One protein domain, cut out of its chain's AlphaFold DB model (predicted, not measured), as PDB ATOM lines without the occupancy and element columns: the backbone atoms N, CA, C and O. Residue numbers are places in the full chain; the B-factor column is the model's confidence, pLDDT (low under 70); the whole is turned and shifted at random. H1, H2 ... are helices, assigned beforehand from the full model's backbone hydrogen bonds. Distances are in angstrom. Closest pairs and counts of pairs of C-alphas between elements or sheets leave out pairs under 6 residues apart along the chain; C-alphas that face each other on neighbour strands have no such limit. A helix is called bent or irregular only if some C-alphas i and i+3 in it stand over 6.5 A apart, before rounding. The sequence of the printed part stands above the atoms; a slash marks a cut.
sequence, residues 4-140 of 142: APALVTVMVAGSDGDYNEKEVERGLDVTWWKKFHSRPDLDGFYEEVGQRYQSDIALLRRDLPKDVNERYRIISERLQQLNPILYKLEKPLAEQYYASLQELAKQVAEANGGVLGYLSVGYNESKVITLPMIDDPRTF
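Overview. This is residues 4 to 140 of the 142 residues of an uncharacterized protein of Flammeovirgaceae bacterium 311 (UniProt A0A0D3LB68). The short helix H1 makes the core, with H2, H4, the long H6 and one arm of the bent H3 round it. Short H7 packs on H6, and loop residues 117 to 123 stick out. The printed part has 137 residues with seven named helices, H1 to H7 in order, and no named strand: all helix. It is compact, with a radius of gyration of the C-alphas of 14.5 A and spans of 39 by 33 by 29 A.

Arrangement. H1, residues 4 to 13, touches H6, residues 91 to 111, at a shallow tilt of 28 degrees, the same way; their closest C-alphas, of Val 8 and Ala 105, are 6.0 A apart. H2, residues 21 to 36, touches H6, closest at C-alphas 24 and 111, 5.6 A. H3, residues 40 to 63, was assigned as one helix by its hydrogen bonds but is bent, C-alphas 51 and 54 being 7.9 A apart; its arms H3a, residues 40 to 51, and H3b, residues 54 to 63, stand at a steep tilt of 58 degrees. H3a is itself irregular, with C-alphas 41 and 44 7.9 A apart. H3b touches H1, closest at C-alphas 57 and 6, 5.3 A. H4, residues 68 to 80, touches H1, closest at C-alphas 72 and 11, 6.2 A, and is apart from H6. H5, residues 83 to 86, is close to H6 but not clearly touching, with C-alphas 86 and 94 closest at 5.3 A. H7, residues 125 to 129, touches H6, closest at C-alphas 129 and 105, 5.4 A. Every O i to N i+4 pair is within hydrogen-bond range in H1, H3b, H4, H6 and H7, with 11 of 12 in H2 and 6 of 8 in H3a; H5 is too short for one.

Along the chain. H1 begins at C-alpha 4 (86.089, 94.570, 21.986). H2 is 21.2 A long, H4 18.0 A and H6 30.1 A. H7 ends at C-alpha 129 (95.780, 87.620, 15.291).

Size, cuts and confidence. The printed part has no cut; the link from H6 to H7 is long. Residues 16 to 23, 26 to 27, 36 and 113 to 129 have pLDDT under 70.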
ATOM      1  N   ALA A   4      84.872  95.304  22.342       95.25
ATOM      2  CA  ALA A   4      86.089  94.570  21.986       95.25
ATOM      3  C   ALA A   4      86.090  94.024  20.550       95.25
ATOM      4  O   ALA A   4      87.121  94.153  19.896       95.25
ATOM      5  N   PRO A   5      84.975  93.490  20.010       93.25
ATOM      6  CA  PRO A   5      84.910  93.098  18.605       93.25
ATOM      7  C   PRO A   5      85.244  94.258  17.656       93.25
ATOM      8  O   PRO A   5      86.072  94.101  16.766       93.25
ATOM      9  N   ALA A   6      84.697  95.453  17.898       92.25
ATOM     10  CA  ALA A   6      85.007  96.643  17.102       92.25
ATOM     11  C   ALA A   6      86.484  97.069  17.230       92.25
ATOM     12  O   ALA A   6      87.119  97.407  16.234       92.25
ATOM     13  N   LEU A   7      87.054  97.006  18.440       93.38
ATOM     14  CA  LEU A   7      88.477  97.279  18.689       93.38
ATOM     15  C   LEU A   7      89.389  96.321  17.906       93.38
ATOM     16  O   LEU A   7      90.341  96.775  17.273       93.38
ATOM     17  N   VAL A   8      89.082  95.019  17.915       91.50
ATOM     18  CA  VAL A   8      89.817  93.999  17.148       91.50
ATOM     19  C   VAL A   8      89.727  94.285  15.652       91.50
ATOM     20  O   VAL A   8      90.752  94.315  14.974       91.50
ATOM     21  N   THR A   9      88.529  94.570  15.143       89.12
ATOM     22  CA  THR A   9      88.328  94.886  13.725       89.12
ATOM     23  C   THR A   9      89.122  96.111  13.295       89.12
ATOM     24  O   THR A   9      89.829  96.044  12.297       89.12
ATOM     25  N   VAL A  10      89.079  97.208  14.056       87.38
ATOM     26  CA  VAL A  10      89.840  98.430  13.731       87.38
ATOM     27  C   VAL A  10      91.351  98.201  13.829       87.38
ATOM     28  O   VAL A  10      92.102  98.726  13.008       87.38
ATOM     29  N   MET A  11      91.817  97.409  14.800       86.88
ATOM     30  CA  MET A  11      93.237  97.067  14.926       86.88
ATOM     31  C   MET A  11      93.744  96.280  13.716       86.88
ATOM     32  O   MET A  11      94.822  96.583  13.212       86.88
ATOM     33  N   VAL A  12      92.989  95.271  13.274       84.62
ATOM     34  CA  VAL A  12      93.412  94.379  12.188       84.62
ATOM     35  C   VAL A  12      93.194  95.019  10.817       84.62
ATOM     36  O   VAL A  12      94.077  94.946   9.972       84.62
ATOM     37  N   ALA A  13      92.056  95.675  10.587       82.56
ATOM     38  CA  ALA A  13      91.768  96.327   9.309       82.56
ATOM     39  C   ALA A  13      92.663  97.556   9.062       82.56
ATOM     40  O   ALA A  13      93.010  97.854   7.924       82.56
ATOM     41  N   GLY A  14      93.061  98.250  10.130       75.56
ATOM     42  CA  GLY A  14      93.888  99.450  10.053       75.56
ATOM     43  C   GLY A  14      95.396  99.194  10.126       75.56
ATOM     44  O   GLY A  14      96.128 100.141  10.421       75.56
ATOM     45  N   SER A  15      95.884  97.961   9.944       70.25
ATOM     46  CA  SER A  15      97.316  97.635  10.081       70.25
ATOM     47  C   SER A  15      98.197  98.275   9.001       70.25
ATOM     48  O   SER A  15      99.335  98.628   9.297       70.25
ATOM     49  N   ASP A  16      97.665  98.472   7.792       63.50
ATOM     50  CA  ASP A  16      98.415  98.973   6.625       63.50
ATOM     51  C   ASP A  16      98.170 100.468   6.323       63.50
ATOM     52  O   ASP A  16      98.657 101.029   5.349       63.50
ATOM     53  N   GLY A  17      97.408 101.161   7.175       58.72
ATOM     54  CA  GLY A  17      97.247 102.619   7.120       58.72
ATOM     55  C   GLY A  17      96.364 103.190   5.999       58.72
ATOM     56  O   GLY A  17      95.946 104.337   6.146       58.72
ATOM     57  N   ASP A  18      96.041 102.441   4.936       55.97
ATOM     58  CA  ASP A  18      95.207 102.942   3.830       55.97
ATOM     59  C   ASP A  18      94.503 101.815   3.047       55.97
ATOM     60  O   ASP A  18      95.041 101.314   2.068       55.97
ATOM     61  N   TYR A  19      93.299 101.390   3.448       54.28
ATOM     62  CA  TYR A  19      92.496 100.443   2.654       54.28
ATOM     63  C   TYR A  19      90.987 100.688   2.788       54.28
ATOM     64  O   TYR A  19      90.524 101.438   3.647       54.28
ATOM     65  N   ASN A  20      90.195 100.080   1.898       61.12
ATOM     66  CA  ASN A  20      88.736 100.230   1.808       61.12
ATOM     67  C   ASN A  20      88.004  99.528   2.978       61.12
ATOM     68  O   ASN A  20      87.172  98.640   2.785       61.12
ATOM     69  N   GLU A  21      88.298  99.938   4.216       63.31
ATOM     70  CA  GLU A  21      87.857  99.300   5.464       63.31
ATOM     71  C   GLU A  21      86.325  99.229   5.608       63.31
ATOM     72  O   GLU A  21      85.798  98.414   6.365       63.31
ATOM     73  N   LYS A  22      85.584 100.076   4.879       67.19
ATOM     74  CA  LYS A  22      84.112 100.059   4.855       67.19
ATOM     75  C   LYS A  22      83.544  98.803   4.195       67.19
ATOM     76  O   LYS A  22      82.403  98.443   4.476       67.19
ATOM     77  N   GLU A  23      84.278  98.196   3.267       65.94
ATOM     78  CA  GLU A  23      83.872  96.968   2.579       65.94
ATOM     79  C   GLU A  23      84.155  95.741   3.450       65.94
ATOM     80  O   GLU A  23      83.274  94.900   3.630       65.94
ATOM     81  N   VAL A  24      85.325  95.725   4.095       70.62
ATOM     82  CA  VAL A  24      85.725  94.728   5.097       70.62
ATOM     83  C   VAL A  24      84.730  94.697   6.258       70.62
ATOM     84  O   VAL A  24      84.183  93.647   6.574       70.62
ATOM     85  N   GLU A  25      84.408  95.852   6.839       72.19
ATOM     86  CA  GLU A  25      83.460  95.967   7.953       72.19
ATOM     87  C   GLU A  25      82.080  95.385   7.620       72.19
ATOM     88  O   GLU A  25      81.538  94.597   8.394       72.19
ATOM     89  N   ARG A  26      81.525  95.729   6.450       69.88
ATOM     90  CA  ARG A  26      80.211  95.236   6.014       69.88
ATOM     91  C   ARG A  26      80.215  93.739   5.697       69.88
ATOM     92  O   ARG A  26      79.252  93.053   6.030       69.88
ATOM     93  N   GLY A  27      81.270  93.227   5.059       64.38
ATOM     94  CA  GLY A  27      81.397  91.800   4.735       64.38
ATOM     95  C   GLY A  27      81.598  90.919   5.970       64.38
ATOM     96  O   GLY A  27      81.062  89.806   6.048       64.38
ATOM     97  N   LEU A  28      82.328  91.438   6.959       71.56
ATOM     98  CA  LEU A  28      82.556  90.757   8.224       71.56
ATOM     99  C   LEU A  28      81.309  90.700   9.073       71.56
ATOM    100  O   LEU A  28      81.013  89.611   9.532       71.56
ATOM    101  N   ASP A  29      80.574  91.805   9.231       74.31
ATOM    102  CA  ASP A  29      79.355  91.863  10.047       74.31
ATOM    103  C   ASP A  29      78.458  90.648   9.741       74.31
ATOM    104  O   ASP A  29      78.238  89.784  10.586       74.31
ATOM    105  N   VAL A  30      78.104  90.444   8.469       71.75
ATOM    106  CA  VAL A  30      77.250  89.327   8.023       71.75
ATOM    107  C   VAL A  30      77.855  87.937   8.276       71.75
ATOM    108  O   VAL A  30      77.140  87.007   8.660       71.75
ATOM    109  N   THR A  31      79.150  87.750   8.014       71.69
ATOM    110  CA  THR A  31      79.817  86.436   8.126       71.69
ATOM    111  C   THR A  31      80.048  86.051   9.582       71.69
ATOM    112  O   THR A  31      79.760  84.925  10.001       71.69
ATOM    113  N   TRP A  32      80.530  87.017  10.349       74.56
ATOM    114  CA  TRP A  32      80.757  86.943  11.777       74.56
ATOM    115  C   TRP A  32      79.462  86.612  12.514       74.56
ATOM    116  O   TRP A  32      79.456  85.684  13.322       74.56
ATOM    117  N   TRP A  33      78.341  87.239  12.148       74.25
ATOM    118  CA  TRP A  33      77.042  86.929  12.738       74.25
ATOM    119  C   TRP A  33      76.620  85.478  12.584       74.25
ATOM    120  O   TRP A  33      76.198  84.849  13.553       74.25
ATOM    121  N   LYS A  34      76.753  84.924  11.379       73.31
ATOM    122  CA  LYS A  34      76.374  83.532  11.099       73.31
ATOM    123  C   LYS A  34      77.227  82.538  11.886       73.31
ATOM    124  O   LYS A  34      76.710  81.549  12.394       73.31
ATOM    125  N   LYS A  35      78.532  82.803  11.980       70.81
ATOM    126  CA  LYS A  35      79.480  82.004  12.771       70.81
ATOM    127  C   LYS A  35      79.170  82.082  14.259       70.81
ATOM    128  O   LYS A  35      79.290  81.084  14.962       70.81
ATOM    129  N   PHE A  36      78.788  83.263  14.723       69.44
ATOM    130  CA  PHE A  36      78.597  83.514  16.131       69.44
ATOM    131  C   PHE A  36      77.300  82.879  16.675       69.44
ATOM    132  O   PHE A  36      77.376  82.204  17.693       69.44
ATOM    133  N   HIS A  37      76.181  82.916  15.939       70.19
ATOM    134  CA  HIS A  37      74.939  82.185  16.286       70.19
ATOM    135  C   HIS A  37      75.113  80.645  16.377       70.19
ATOM    136  O   HIS A  37      74.155  79.904  16.574       70.19
ATOM    137  N   SER A  38      76.335  80.132  16.187       72.88
ATOM    138  CA  SER A  38      76.717  78.743  16.458       72.88
ATOM    139  C   SER A  38      77.295  78.535  17.875       72.88
ATOM    140  O   SER A  38      77.738  77.427  18.177       72.88
ATOM    141  N   ARG A  39      77.339  79.572  18.731       80.62
ATOM    142  CA  ARG A  39      77.872  79.556  20.111       80.62
ATOM    143  C   ARG A  39      76.786  80.002  21.112       80.62
ATOM    144  O   ARG A  39      76.800  81.160  21.531       80.62
ATOM    145  N   PRO A  40      75.899  79.089  21.550       81.25
ATOM    146  CA  PRO A  40      74.702  79.439  22.322       81.25
ATOM    147  C   PRO A  40      74.969  80.274  23.583       81.25
ATOM    148  O   PRO A  40      74.212  81.186  23.900       81.25
ATOM    149  N   ASP A  41      76.080  80.011  24.280       85.88
ATOM    150  CA  ASP A  41      76.424  80.678  25.547       85.88
ATOM    151  C   ASP A  41      76.746  82.173  25.391       85.88
ATOM    152  O   ASP A  41      76.793  82.920  26.369       85.88
ATOM    153  N   LEU A  42      76.992  82.622  24.163       87.31
ATOM    154  CA  LEU A  42      77.363  83.994  23.850       87.31
ATOM    155  C   LEU A  42      76.263  84.714  23.043       87.31
ATOM    156  O   LEU A  42      76.455  85.879  22.691       87.31
ATOM    157  N   ASP A  43      75.129  84.052  22.764       86.12
ATOM    158  CA  ASP A  43      74.082  84.541  21.852       86.12
ATOM    159  C   ASP A  43      73.583  85.936  22.218       86.12
ATOM    160  O   ASP A  43      73.748  86.882  21.445       86.12
ATOM    161  N   GLY A  44      73.088  86.095  23.446       88.38
ATOM    162  CA  GLY A  44      72.618  87.397  23.923       88.38
ATOM    163  C   GLY A  44      73.730  88.448  24.012       88.38
ATOM    164  O   GLY A  44      73.488  89.628  23.777       88.38
ATOM    165  N   PHE A  45      74.975  88.046  24.302       90.38
ATOM    166  CA  PHE A  45      76.092  88.994  24.341       90.38
ATOM    167  C   PHE A  45      76.357  89.588  22.958       90.38
ATOM    168  O   PHE A  45      76.557  90.797  22.833       90.38
ATOM    169  N   TYR A  46      76.383  88.760  21.918       89.06
ATOM    170  CA  TYR A  46      76.679  89.258  20.585       89.06
ATOM    171  C   TYR A  46      75.492  89.920  19.922       89.06
ATOM    172  O   TYR A  46      75.744  90.857  19.176       89.06
ATOM    173  N   GLU A  47      74.248  89.550  20.241       88.75
ATOM    174  CA  GLU A  47      73.071  90.342  19.861       88.75
ATOM    175  C   GLU A  47      73.264  91.821  20.248       88.75
ATOM    176  O   GLU A  47      73.119  92.712  19.407       88.75
ATOM    177  N   GLU A  48      73.734  92.075  21.473       91.06
ATOM    178  CA  GLU A  48      74.066  93.419  21.960       91.06
ATOM    179  C   GLU A  48      75.267  94.049  21.247       91.06
ATOM    180  O   GLU A  48      75.222  95.229  20.896       91.06
ATOM    181  N   VAL A  49      76.350  93.296  21.001       90.38
ATOM    182  CA  VAL A  49      77.493  93.790  20.198       90.38
ATOM    183  C   VAL A  49      77.012  94.248  18.828       90.38
ATOM    184  O   VAL A  49      77.441  95.280  18.325       90.38
ATOM    185  N   GLY A  50      76.096  93.501  18.241       86.81
ATOM    186  CA  GLY A  50      75.532  93.759  16.943       86.81
ATOM    187  C   GLY A  50      74.870  95.085  16.721       86.81
ATOM    188  O   GLY A  50      75.155  95.789  15.755       86.81
ATOM    189  N   GLN A  51      73.989  95.423  17.656       89.25
ATOM    190  CA  GLN A  51      73.226  96.666  17.631       89.25
ATOM    191  C   GLN A  51      74.141  97.901  17.614       89.25
ATOM    192  O   GLN A  51      73.742  98.974  17.165       89.25
ATOM    193  N   ARG A  52      75.383  97.746  18.087       90.25
ATOM    194  CA  ARG A  52      76.376  98.815  18.226       90.25
ATOM    195  C   ARG A  52      77.633  98.632  17.383       90.25
ATOM    196  O   ARG A  52      78.484  99.510  17.402       90.25
ATOM    197  N   TYR A  53      77.787  97.533  16.653       88.00
ATOM    198  CA  TYR A  53      79.067  97.172  16.042       88.00
ATOM    199  C   TYR A  53      79.555  98.235  15.045       88.00
ATOM    200  O   TYR A  53      80.651  98.775  15.188       88.00
ATOM    201  N   GLN A  54      78.688  98.616  14.103       87.38
ATOM    202  CA  GLN A  54      78.970  99.650  13.097       87.38
ATOM    203  C   GLN A  54      79.200 101.034  13.733       87.38
ATOM    204  O   GLN A  54      80.065 101.801  13.306       87.38
ATOM    205  N   SER A  55      78.430 101.382  14.771       90.75
ATOM    206  CA  SER A  55      78.559 102.683  15.436       90.75
ATOM    207  C   SER A  55      79.818 102.764  16.301       90.75
ATOM    208  O   SER A  55      80.485 103.798  16.294       90.75
ATOM    209  N   ASP A  56      80.197 101.675  16.974       92.62
ATOM    210  CA  ASP A  56      81.451 101.564  17.713       92.62
ATOM    211  C   ASP A  56      82.655 101.670  16.767       92.62
ATOM    212  O   ASP A  56      83.585 102.414  17.069       92.62
ATOM    213  N   ILE A  57      82.646 101.007  15.604       89.31
ATOM    214  CA  ILE A  57      83.730 101.147  14.614       89.31
ATOM    215  C   ILE A  57      83.813 102.585  14.097       89.31
ATOM    216  O   ILE A  57      84.901 103.165  14.068       89.31
ATOM    217  N   ALA A  58      82.686 103.196  13.723       88.31
ATOM    218  CA  ALA A  58      82.659 104.583  13.262       88.31
ATOM    219  C   ALA A  58      83.196 105.559  14.326       88.31
ATOM    220  O   ALA A  58      83.959 106.473  14.000       88.31
ATOM    221  N   LEU A  59      82.843 105.339  15.596       91.50
ATOM    222  CA  LEU A  59      83.346 106.109  16.730       91.50
ATOM    223  C   LEU A  59      84.858 105.931  16.899       91.50
ATOM    224  O   LEU A  59      85.589 106.915  16.987       91.50
ATOM    225  N   LEU A  60      85.336 104.685  16.893       91.38
ATOM    226  CA  LEU A  60      86.757 104.367  17.024       91.38
ATOM    227  C   LEU A  60      87.578 104.984  15.888       91.38
ATOM    228  O   LEU A  60      88.622 105.567  16.155       91.38
ATOM    229  N   ARG A  61      87.097 104.938  14.642       85.56
ATOM    230  CA  ARG A  61      87.767 105.585  13.501       85.56
ATOM    231  C   ARG A  61      87.891 107.098  13.656       85.56
ATOM    232  O   ARG A  61      88.868 107.679  13.196       85.56
ATOM    233  N   ARG A  62      86.885 107.741  14.252       89.12
ATOM    234  CA  ARG A  62      86.887 109.189  14.483       89.12
ATOM    235  C   ARG A  62      87.831 109.577  15.620       89.12
ATOM    236  O   ARG A  62      88.515 110.590  15.516       89.12
ATOM    237  N   ASP A  63      87.824 108.797  16.698       91.81
ATOM    238  CA  ASP A  63      88.461 109.168  17.962       91.81
ATOM    239  C   ASP A  63      89.910 108.670  18.077       91.81
ATOM    240  O   ASP A  63      90.685 109.211  18.868       91.81
ATOM    241  N   LEU A  64      90.291 107.629  17.328       89.94
ATOM    242  CA  LEU A  64      91.644 107.081  17.374       89.94
ATOM    243  C   LEU A  64      92.614 107.860  16.470       89.94
ATOM    244  O   LEU A  64      92.232 108.345  15.404       89.94
ATOM    245  N   PRO A  65      93.901 107.941  16.853       89.25
ATOM    246  CA  PRO A  65      94.926 108.560  16.025       89.25
ATOM    247  C   PRO A  65      95.088 107.884  14.660       89.25
ATOM    248  O   PRO A  65      94.925 106.670  14.505       89.25
ATOM    249  N   LYS A  66      95.478 108.686  13.662       83.62
ATOM    250  CA  LYS A  66      95.820 108.190  12.321       83.62
ATOM    251  C   LYS A  66      97.120 107.390  12.309       83.62
ATOM    252  O   LYS A  66      97.239 106.455  11.523       83.62
ATOM    253  N   ASP A  67      98.059 107.730  13.193       86.06
ATOM    254  CA  ASP A  67      99.307 106.988  13.348       86.06
ATOM    255  C   ASP A  67      99.026 105.532  13.751       86.06
ATOM    256  O   ASP A  67      98.303 105.270  14.716       86.06
ATOM    257  N   VAL A  68      99.569 104.590  12.978       82.06
ATOM    258  CA  VAL A  68      99.305 103.151  13.124       82.06
ATOM    259  C   VAL A  68      99.822 102.632  14.465       82.06
ATOM    260  O   VAL A  68      99.117 101.885  15.142       82.06
ATOM    261  N   ASN A  69     101.021 103.050  14.876       83.19
ATOM    262  CA  ASN A  69     101.654 102.561  16.101       83.19
ATOM    263  C   ASN A  69     100.927 103.080  17.342       83.19
ATOM    264  O   ASN A  69     100.643 102.313  18.264       83.19
ATOM    265  N   GLU A  70     100.575 104.362  17.352       87.31
ATOM    266  CA  GLU A  70      99.834 104.970  18.450       87.31
ATOM    267  C   GLU A  70      98.412 104.403  18.549       87.31
ATOM    268  O   GLU A  70      97.940 104.081  19.643       87.31
ATOM    269  N   ARG A  71      97.741 104.188  17.410       87.12
ATOM    270  CA  ARG A  71      96.448 103.495  17.376       87.12
ATOM    271  C   ARG A  71      96.571 102.075  17.921       87.12
ATOM    272  O   ARG A  71      95.769 101.689  18.769       87.12
ATOM    273  N   TYR A  72      97.576 101.315  17.487       86.38
ATOM    274  CA  TYR A  72      97.823  99.961  17.981       86.38
ATOM    275  C   TYR A  72      98.043  99.941  19.496       86.38
ATOM    276  O   TYR A  72      97.440  99.118  20.189       86.38
ATOM    277  N   ARG A  73      98.848 100.872  20.026       89.38
ATOM    278  CA  ARG A  73      99.102 101.017  21.466       89.38
ATOM    279  C   ARG A  73      97.808 101.271  22.239       89.38
ATOM    280  O   ARG A  73      97.494 100.515  23.154       89.38
ATOM    281  N   ILE A  74      97.021 102.269  21.829       93.62
ATOM    282  CA  ILE A  74      95.762 102.633  22.500       93.62
ATOM    283  C   ILE A  74      94.754 101.481  22.458       93.62
ATOM    284  O   ILE A  74      94.107 101.190  23.465       93.62
ATOM    285  N   ILE A  75      94.590 100.818  21.309       92.88
ATOM    286  CA  ILE A  75      93.659  99.689  21.214       92.88
ATOM    287  C   ILE A  75      94.157  98.521  22.076       92.88
ATOM    288  O   ILE A  75      93.351  97.911  22.777       92.88
ATOM    289  N   SER A  76      95.462  98.236  22.084       92.50
ATOM    290  CA  SER A  76      96.044  97.176  22.918       92.50
ATOM    291  C   SER A  76      95.790  97.419  24.404       92.50
ATOM    292  O   SER A  76      95.347  96.508  25.097       92.50
ATOM    293  N   GLU A  77      95.976  98.651  24.880       95.56
ATOM    294  CA  GLU A  77      95.677  99.041  26.265       95.56
ATOM    295  C   GLU A  77      94.194  98.856  26.607       95.56
ATOM    296  O   GLU A  77      93.861  98.369  27.687       95.56
ATOM    297  N   ARG A  78      93.281  99.184  25.682       96.56
ATOM    298  CA  ARG A  78      91.835  98.963  25.873       96.56
ATOM    299  C   ARG A  78      91.471  97.479  25.891       96.56
ATOM    300  O   ARG A  78      90.634  97.074  26.692       96.56
ATOM    301  N   LEU A  79      92.081  96.668  25.027       95.94
ATOM    302  CA  LEU A  79      91.860  95.220  24.989       95.94
ATOM    303  C   LEU A  79      92.441  94.524  26.226       95.94
ATOM    304  O   LEU A  79      91.814  93.609  26.749       95.94
ATOM    305  N   GLN A  80      93.566  94.999  26.761       96.69
ATOM    306  CA  GLN A  80      94.163  94.465  27.989       96.69
ATOM    307  C   GLN A  80      93.236  94.604  29.210       96.69
ATOM    308  O   GLN A  80      93.266  93.774  30.120       96.69
ATOM    309  N   GLN A  81      92.343  95.600  29.224       96.81
ATOM    310  CA  GLN A  81      91.333  95.752  30.284       96.81
ATOM    311  C   GLN A  81      90.336  94.582  30.346       96.81
ATOM    312  O   GLN A  81      89.582  94.468  31.314       96.81
ATOM    313  N   LEU A  82      90.323  93.699  29.341       96.62
ATOM    314  CA  LEU A  82      89.539  92.469  29.366       96.62
ATOM    315  C   LEU A  82      90.111  91.443  30.345       96.62
ATOM    316  O   LEU A  82      89.324  90.722  30.945       96.62
ATOM    317  N   ASN A  83      91.425  91.400  30.578       96.56
ATOM    318  CA  ASN A  83      92.077  90.373  31.404       96.56
ATOM    319  C   ASN A  83      91.442  90.201  32.796       96.56
ATOM    320  O   ASN A  83      91.020  89.088  33.121       96.56
ATOM    321  N   PRO A  84      91.257  91.264  33.612       96.56
ATOM    322  CA  PRO A  84      90.605  91.124  34.916       96.56
ATOM    323  C   PRO A  84      89.118  90.746  34.829       96.56
ATOM    324  O   PRO A  84      88.550  90.313  35.831       96.56
ATOM    325  N   ILE A  85      88.470  90.939  33.675       95.81
ATOM    326  CA  ILE A  85      87.081  90.526  33.443       95.81
ATOM    327  C   ILE A  85      87.047  89.041  33.081       95.81
ATOM    328  O   ILE A  85      86.310  88.292  33.710       95.81
ATOM    329  N   LEU A  86      87.883  88.606  32.132       95.38
ATOM    330  CA  LEU A  86      87.983  87.210  31.699       95.38
ATOM    331  C   LEU A  86      88.341  86.286  32.860       95.38
ATOM    332  O   LEU A  86      87.761  85.214  32.974       95.38
ATOM    333  N   TYR A  87      89.228  86.725  33.754       95.19
ATOM    334  CA  TYR A  87      89.596  85.962  34.947       95.19
ATOM    335  C   TYR A  87      88.419  85.726  35.914       95.19
ATOM    336  O   TYR A  87      88.442  84.787  36.702       95.19
ATOM    337  N   LYS A  88      87.385  86.578  35.872       94.81
ATOM    338  CA  LYS A  88      86.185  86.463  36.719       94.81
ATOM    339  C   LYS A  88      85.051  85.678  36.065       94.81
ATOM    340  O   LYS A  88      84.069  85.387  36.742       94.81
ATOM    341  N   LEU A  89      85.142  85.398  34.767       93.19
ATOM    342  CA  LEU A  89      84.150  84.595  34.065       93.19
ATOM    343  C   LEU A  89      84.379  83.113  34.350       93.19
ATOM    344  O   LEU A  89      85.491  82.680  34.650       93.19
ATOM    345  N   GLU A  90      83.323  82.319  34.193       93.75
ATOM    346  CA  GLU A  90      83.490  80.873  34.125       93.75
ATOM    347  C   GLU A  90      84.439  80.527  32.977       93.75
ATOM    348  O   GLU A  90      84.311  81.050  31.865       93.75
ATOM    349  N   LYS A  91      85.404  79.645  33.249       92.94
ATOM    350  CA  LYS A  91      86.473  79.316  32.301       92.94
ATOM    351  C   LYS A  91      85.956  78.962  30.894       92.94
ATOM    352  O   LYS A  91      86.480  79.543  29.944       92.94
ATOM    353  N   PRO A  92      84.913  78.122  30.719       92.31
ATOM    354  CA  PRO A  92      84.378  77.827  29.389       92.31
ATOM    355  C   PRO A  92      83.873  79.071  28.649       92.31
ATOM    356  O   PRO A  92      84.121  79.220  27.455       92.31
ATOM    357  N   LEU A  93      83.210  79.996  29.351       92.81
ATOM    358  CA  LEU A  93      82.704  81.236  28.763       92.81
ATOM    359  C   LEU A  93      83.850  82.176  28.367       92.81
ATOM    360  O   LEU A  93      83.835  82.752  27.278       92.81
ATOM    361  N   ALA A  94      84.870  82.298  29.222       94.62
ATOM    362  CA  ALA A  94      86.067  83.080  28.929       94.62
ATOM    363  C   ALA A  94      86.805  82.540  27.692       94.62
ATOM    364  O   ALA A  94      87.176  83.312  26.808       94.62
ATOM    365  N   GLU A  95      86.977  81.218  27.604       93.00
ATOM    366  CA  GLU A  95      87.599  80.544  26.461       93.00
ATOM    367  C   GLU A  95      86.803  80.753  25.169       93.00
ATOM    368  O   GLU A  95      87.392  81.090  24.140       93.00
ATOM    369  N   GLN A  96      85.475  80.605  25.214       91.62
ATOM    370  CA  GLN A  96      84.619  80.826  24.047       91.62
ATOM    371  C   GLN A  96      84.684  82.277  23.555       91.62
ATOM    372  O   GLN A  96      84.795  82.497  22.349       91.62
ATOM    373  N   TYR A  97      84.656  83.251  24.471       92.75
ATOM    374  CA  TYR A  97      84.756  84.672  24.136       92.75
ATOM    375  C   TYR A  97      86.133  85.043  23.573       92.75
ATOM    376  O   TYR A  97      86.249  85.806  22.617       92.75
ATOM    377  N   TYR A  98      87.207  84.504  24.149       93.62
ATOM    378  CA  TYR A  98      88.545  84.733  23.619       93.62
ATOM    379  C   TYR A  98      88.702  84.122  22.220       93.62
ATOM    380  O   TYR A  98      89.183  84.788  21.301       93.62
ATOM    381  N   ALA A  99      88.216  82.894  22.022       90.50
ATOM    382  CA  ALA A  99      88.242  82.225  20.726       90.50
ATOM    383  C   ALA A  99      87.459  82.998  19.653       90.50
ATOM    384  O   ALA A  99      87.932  83.117  18.523       90.50
ATOM    385  N   SER A 100      86.298  83.567  19.985       90.25
ATOM    386  CA  SER A 100      85.521  84.367  19.033       90.25
ATOM    387  C   SER A 100      86.212  85.683  18.657       90.25
ATOM    388  O   SER A 100      86.094  86.112  17.508       90.25
ATOM    389  N   LEU A 101      86.985  86.304  19.559       91.81
ATOM    390  CA  LEU A 101      87.830  87.456  19.211       91.81
ATOM    391  C   LEU A 101      88.977  87.064  18.267       91.81
ATOM    392  O   LEU A 101      89.233  87.785  17.304       91.81
ATOM    393  N   GLN A 102      89.638  85.924  18.497       89.94
ATOM    394  CA  GLN A 102      90.692  85.426  17.602       89.94
ATOM    395  C   GLN A 102      90.143  85.070  16.212       89.94
ATOM    396  O   GLN A 102      90.758  85.382  15.192       89.94
ATOM    397  N   GLU A 103      88.965  84.444  16.154       87.12
ATOM    398  CA  GLU A 103      88.279  84.143  14.895       87.12
ATOM    399  C   GLU A 103      87.886  85.409  14.140       87.12
ATOM    400  O   GLU A 103      88.070  85.460  12.925       87.12
ATOM    401  N   LEU A 104      87.386  86.432  14.840       88.19
ATOM    402  CA  LEU A 104      87.107  87.731  14.237       88.19
ATOM    403  C   LEU A 104      88.386  88.360  13.683       88.19
ATOM    404  O   LEU A 104      88.403  88.745  12.521       88.19
ATOM    405  N   ALA A 105      89.468  88.410  14.468       87.06
ATOM    406  CA  ALA A 105      90.752  88.951  14.019       87.06
ATOM    407  C   ALA A 105      91.236  88.261  12.735       87.06
ATOM    408  O   ALA A 105      91.633  88.921  11.776       87.06
ATOM    409  N   LYS A 106      91.136  86.928  12.687       84.69
ATOM    410  CA  LYS A 106      91.471  86.139  11.499       84.69
ATOM    411  C   LYS A 106      90.587  86.494  10.301       84.69
ATOM    412  O   LYS A 106      91.118  86.732   9.223       84.69
ATOM    413  N   GLN A 107      89.267  86.553  10.483       84.38
ATOM    414  CA  GLN A 107      88.339  86.909   9.405       84.38
ATOM    415  C   GLN A 107      88.625  88.314   8.869       84.38
ATOM    416  O   GLN A 107      88.594  88.519   7.658       84.38
ATOM    417  N   VAL A 108      88.930  89.273   9.752       83.50
ATOM    418  CA  VAL A 108      89.256  90.649   9.354       83.50
ATOM    419  C   VAL A 108      90.518  90.685   8.506       83.50
ATOM    420  O   VAL A 108      90.519  91.331   7.462       83.50
ATOM    421  N   ALA A 109      91.562  89.963   8.918       79.94
ATOM    422  CA  ALA A 109      92.794  89.858   8.147       79.94
ATOM    423  C   ALA A 109      92.527  89.259   6.754       79.94
ATOM    424  O   ALA A 109      92.926  89.846   5.752       79.94
ATOM    425  N   GLU A 110      91.774  88.154   6.687       78.56
ATOM    426  CA  GLU A 110      91.392  87.490   5.432       78.56
ATOM    427  C   GLU A 110      90.596  88.411   4.495       78.56
ATOM    428  O   GLU A 110      90.872  88.468   3.295       78.56
ATOM    429  N   ALA A 111      89.635  89.162   5.037       78.44
ATOM    430  CA  ALA A 111      88.784  90.071   4.273       78.44
ATOM    431  C   ALA A 111      89.523  91.328   3.783       78.44
ATOM    432  O   ALA A 111      89.194  91.844   2.718       78.44
ATOM    433  N   ASN A 112      90.530  91.807   4.516       71.81
ATOM    434  CA  ASN A 112      91.315  92.994   4.155       71.81
ATOM    435  C   ASN A 112      92.412  92.713   3.106       71.81
ATOM    436  O   ASN A 112      93.359  93.478   2.973       71.81
ATOM    437  N   GLY A 113      92.313  91.600   2.369       61.62
ATOM    438  CA  GLY A 113      93.311  91.184   1.378       61.62
ATOM    439  C   GLY A 113      94.436  90.315   1.948       61.62
ATOM    440  O   GLY A 113      95.268  89.818   1.191       61.62
ATOM    441  N   GLY A 114      94.421  90.052   3.255       54.16
ATOM    442  CA  GLY A 114      95.296  89.102   3.927       54.16
ATOM    443  C   GLY A 114      94.794  87.671   3.784       54.16
ATOM    444  O   GLY A 114      94.572  86.980   4.777       54.16
ATOM    445  N   VAL A 115      94.681  87.161   2.551       41.50
ATOM    446  CA  VAL A 115      94.954  85.725   2.384       41.50
ATOM    447  C   VAL A 115      96.314  85.504   3.030       41.50
ATOM    448  O   VAL A 115      97.203  86.326   2.833       41.50
ATOM    449  N   LEU A 116      96.459  84.424   3.796       45.91
ATOM    450  CA  LEU A 116      97.726  83.786   4.149       45.91
ATOM    451  C   LEU A 116      98.676  83.792   2.938       45.91
ATOM    452  O   LEU A 116      98.766  82.825   2.182       45.91
ATOM    453  N   GLY A 117      99.338  84.921   2.711       39.59
ATOM    454  CA  GLY A 117     100.250  85.129   1.624       39.59
ATOM    455  C   GLY A 117     101.434  84.276   1.983       39.59
ATOM    456  O   GLY A 117     102.153  84.573   2.932       39.59
ATOM    457  N   TYR A 118     101.646  83.226   1.213       33.94
ATOM    458  CA  TYR A 118     102.825  82.372   1.235       33.94
ATOM    459  C   TYR A 118     104.162  83.161   1.096       33.94
ATOM    460  O   TYR A 118     105.204  82.553   0.892       33.94
ATOM    461  N   LEU A 119     104.165  84.504   1.163       32.94
ATOM    462  CA  LEU A 119     105.274  85.387   0.811       32.94
ATOM    463  C   LEU A 119     105.500  86.624   1.704       32.94
ATOM    464  O   LEU A 119     106.458  87.343   1.437       32.94
ATOM    465  N   SER A 120     104.743  86.858   2.782       34.34
ATOM    466  CA  SER A 120     105.007  88.024   3.652       34.34
ATOM    467  C   SER A 120     104.761  87.719   5.124       34.34
ATOM    468  O   SER A 120     103.939  88.350   5.774       34.34
ATOM    469  N   VAL A 121     105.497  86.758   5.693       39.75
ATOM    470  CA  VAL A 121     105.646  86.697   7.155       39.75
ATOM    471  C   VAL A 121     106.480  87.906   7.585       39.75
ATOM    472  O   VAL A 121     107.689  87.822   7.789       39.75
ATOM    473  N   GLY A 122     105.830  89.059   7.709       40.69
ATOM    474  CA  GLY A 122     106.286  90.103   8.606       40.69
ATOM    475  C   GLY A 122     106.010  89.629  10.030       40.69
ATOM    476  O   GLY A 122     104.880  89.299  10.374       40.69
ATOM    477  N   TYR A 123     107.041  89.607  10.870       40.25
ATOM    478  CA  TYR A 123     107.037  89.204  12.288       40.25
ATOM    479  C   TYR A 123     105.918  89.822  13.172       40.25
ATOM    480  O   TYR A 123     105.726  89.393  14.311       40.25
ATOM    481  N   ASN A 124     105.169  90.808  12.664       49.09
ATOM    482  CA  ASN A 124     104.140  91.552  13.387       49.09
ATOM    483  C   ASN A 124     102.693  91.089  13.121       49.09
ATOM    484  O   ASN A 124     101.881  91.208  14.032       49.09
ATOM    485  N   GLU A 125     102.338  90.514  11.965       45.50
ATOM    486  CA  GLU A 125     100.922  90.200  11.650       45.50
ATOM    487  C   GLU A 125     100.397  88.947  12.360       45.50
ATOM    488  O   GLU A 125      99.283  88.943  12.889       45.50
ATOM    489  N   SER A 126     101.227  87.906  12.480       53.28
ATOM    490  CA  SER A 126     100.886  86.706  13.255       53.28
ATOM    491  C   SER A 126     100.652  87.023  14.734       53.28
ATOM    492  O   SER A 126      99.827  86.379  15.379       53.28
ATOM    493  N   LYS A 127     101.319  88.060  15.260       54.66
ATOM    494  CA  LYS A 127     101.116  88.531  16.630       54.66
ATOM    495  C   LYS A 127      99.750  89.181  16.801       54.66
ATOM    496  O   LYS A 127      99.093  88.894  17.788       54.66
ATOM    497  N   VAL A 128      99.274  90.002  15.865       58.91
ATOM    498  CA  VAL A 128      97.984  90.697  16.044       58.91
ATOM    499  C   VAL A 128      96.815  89.712  16.110       58.91
ATOM    500  O   VAL A 128      95.966  89.842  16.987       58.91
ATOM    501  N   ILE A 129      96.820  88.667  15.275       69.19
ATOM    502  CA  ILE A 129      95.780  87.620  15.291       69.19
ATOM    503  C   ILE A 129      95.762  86.869  16.630       69.19
ATOM    504  O   ILE A 129      94.702  86.474  17.111       69.19
ATOM    505  N   THR A 130      96.928  86.695  17.261       76.19
ATOM    506  CA  THR A 130      97.016  86.031  18.570       76.19
ATOM    507  C   THR A 130      96.550  86.890  19.742       76.19
ATOM    508  O   THR A 130      96.434  86.344  20.829       76.19
ATOM    509  N   LEU A 131      96.254  88.182  19.536       88.31
ATOM    510  CA  LEU A 131      95.802  89.118  20.576       88.31
ATOM    511  C   LEU A 131      96.679  89.075  21.853       88.31
ATOM    512  O   LEU A 131      96.160  88.843  22.940       88.31
ATOM    513  N   PRO A 132      98.003  89.322  21.766       89.19
ATOM    514  CA  PRO A 132      98.979  89.065  22.834       89.19
ATOM    515  C   PRO A 132      98.810  89.952  24.071       89.19
ATOM    516  O   PRO A 132      99.460  89.721  25.084       89.19
ATOM    517  N   MET A 133      97.982  90.990  23.980       93.38
ATOM    518  CA  MET A 133      97.598  91.835  25.108       93.38
ATOM    519  C   MET A 133      96.506  91.197  25.982       93.38
ATOM    520  O   MET A 133      96.282  91.663  27.099       93.38
ATOM    521  N   ILE A 134      95.809  90.177  25.470       95.00
ATOM    522  CA  ILE A 134      94.762  89.451  26.182       95.00
ATOM    523  C   ILE A 134      95.355  88.165  26.755       95.00
ATOM    524  O   ILE A 134      95.928  87.355  26.025       95.00
ATOM    525  N   ASP A 135      95.194  87.964  28.060       95.00
ATOM    526  CA  ASP A 135      95.650  86.741  28.718       95.00
ATOM    527  C   ASP A 135      94.790  85.556  28.264       95.00
ATOM    528  O   ASP A 135      93.562  85.603  28.343       95.00
ATOM    529  N   ASP A 136      95.435  84.482  27.807       94.25
ATOM    530  CA  ASP A 136      94.756  83.303  27.276       94.25
ATOM    531  C   ASP A 136      93.980  82.552  28.379       94.25
ATOM    532  O   ASP A 136      94.612  81.929  29.249       94.25
ATOM    533  N   PRO A 137      92.630  82.515  28.331       93.50
ATOM    534  CA  PRO A 137      91.824  81.887  29.375       93.50
ATOM    535  C   PRO A 137      92.060  80.387  29.552       93.50
ATOM    536  O   PRO A 137      91.823  79.843  30.634       93.50
ATOM    537  N   ARG A 138      92.617  79.711  28.539       92.31
ATOM    538  CA  ARG A 138      92.996  78.290  28.625       92.31
ATOM    539  C   ARG A 138      94.055  78.055  29.704       92.31
ATOM    540  O   ARG A 138      94.097  76.982  30.313       92.31
ATOM    541  N   THR A 139      94.870  79.073  29.982       91.94
ATOM    542  CA  THR A 139      95.937  79.045  30.991       91.94
ATOM    543  C   THR A 139      95.463  79.394  32.401       91.94
ATOM    544  O   THR A 139      96.214  79.184  33.358       91.94
ATOM    545  N   PHE A 140      94.226  79.882  32.564       89.06
ATOM    546  CA  PHE A 140      93.695  80.223  33.880       89.06
ATOM    547  C   PHE A 140      93.624  78.965  34.745       89.06
ATOM    548  O   PHE A 140      93.055  77.935  34.350       89.06
TER     549      PHE A 140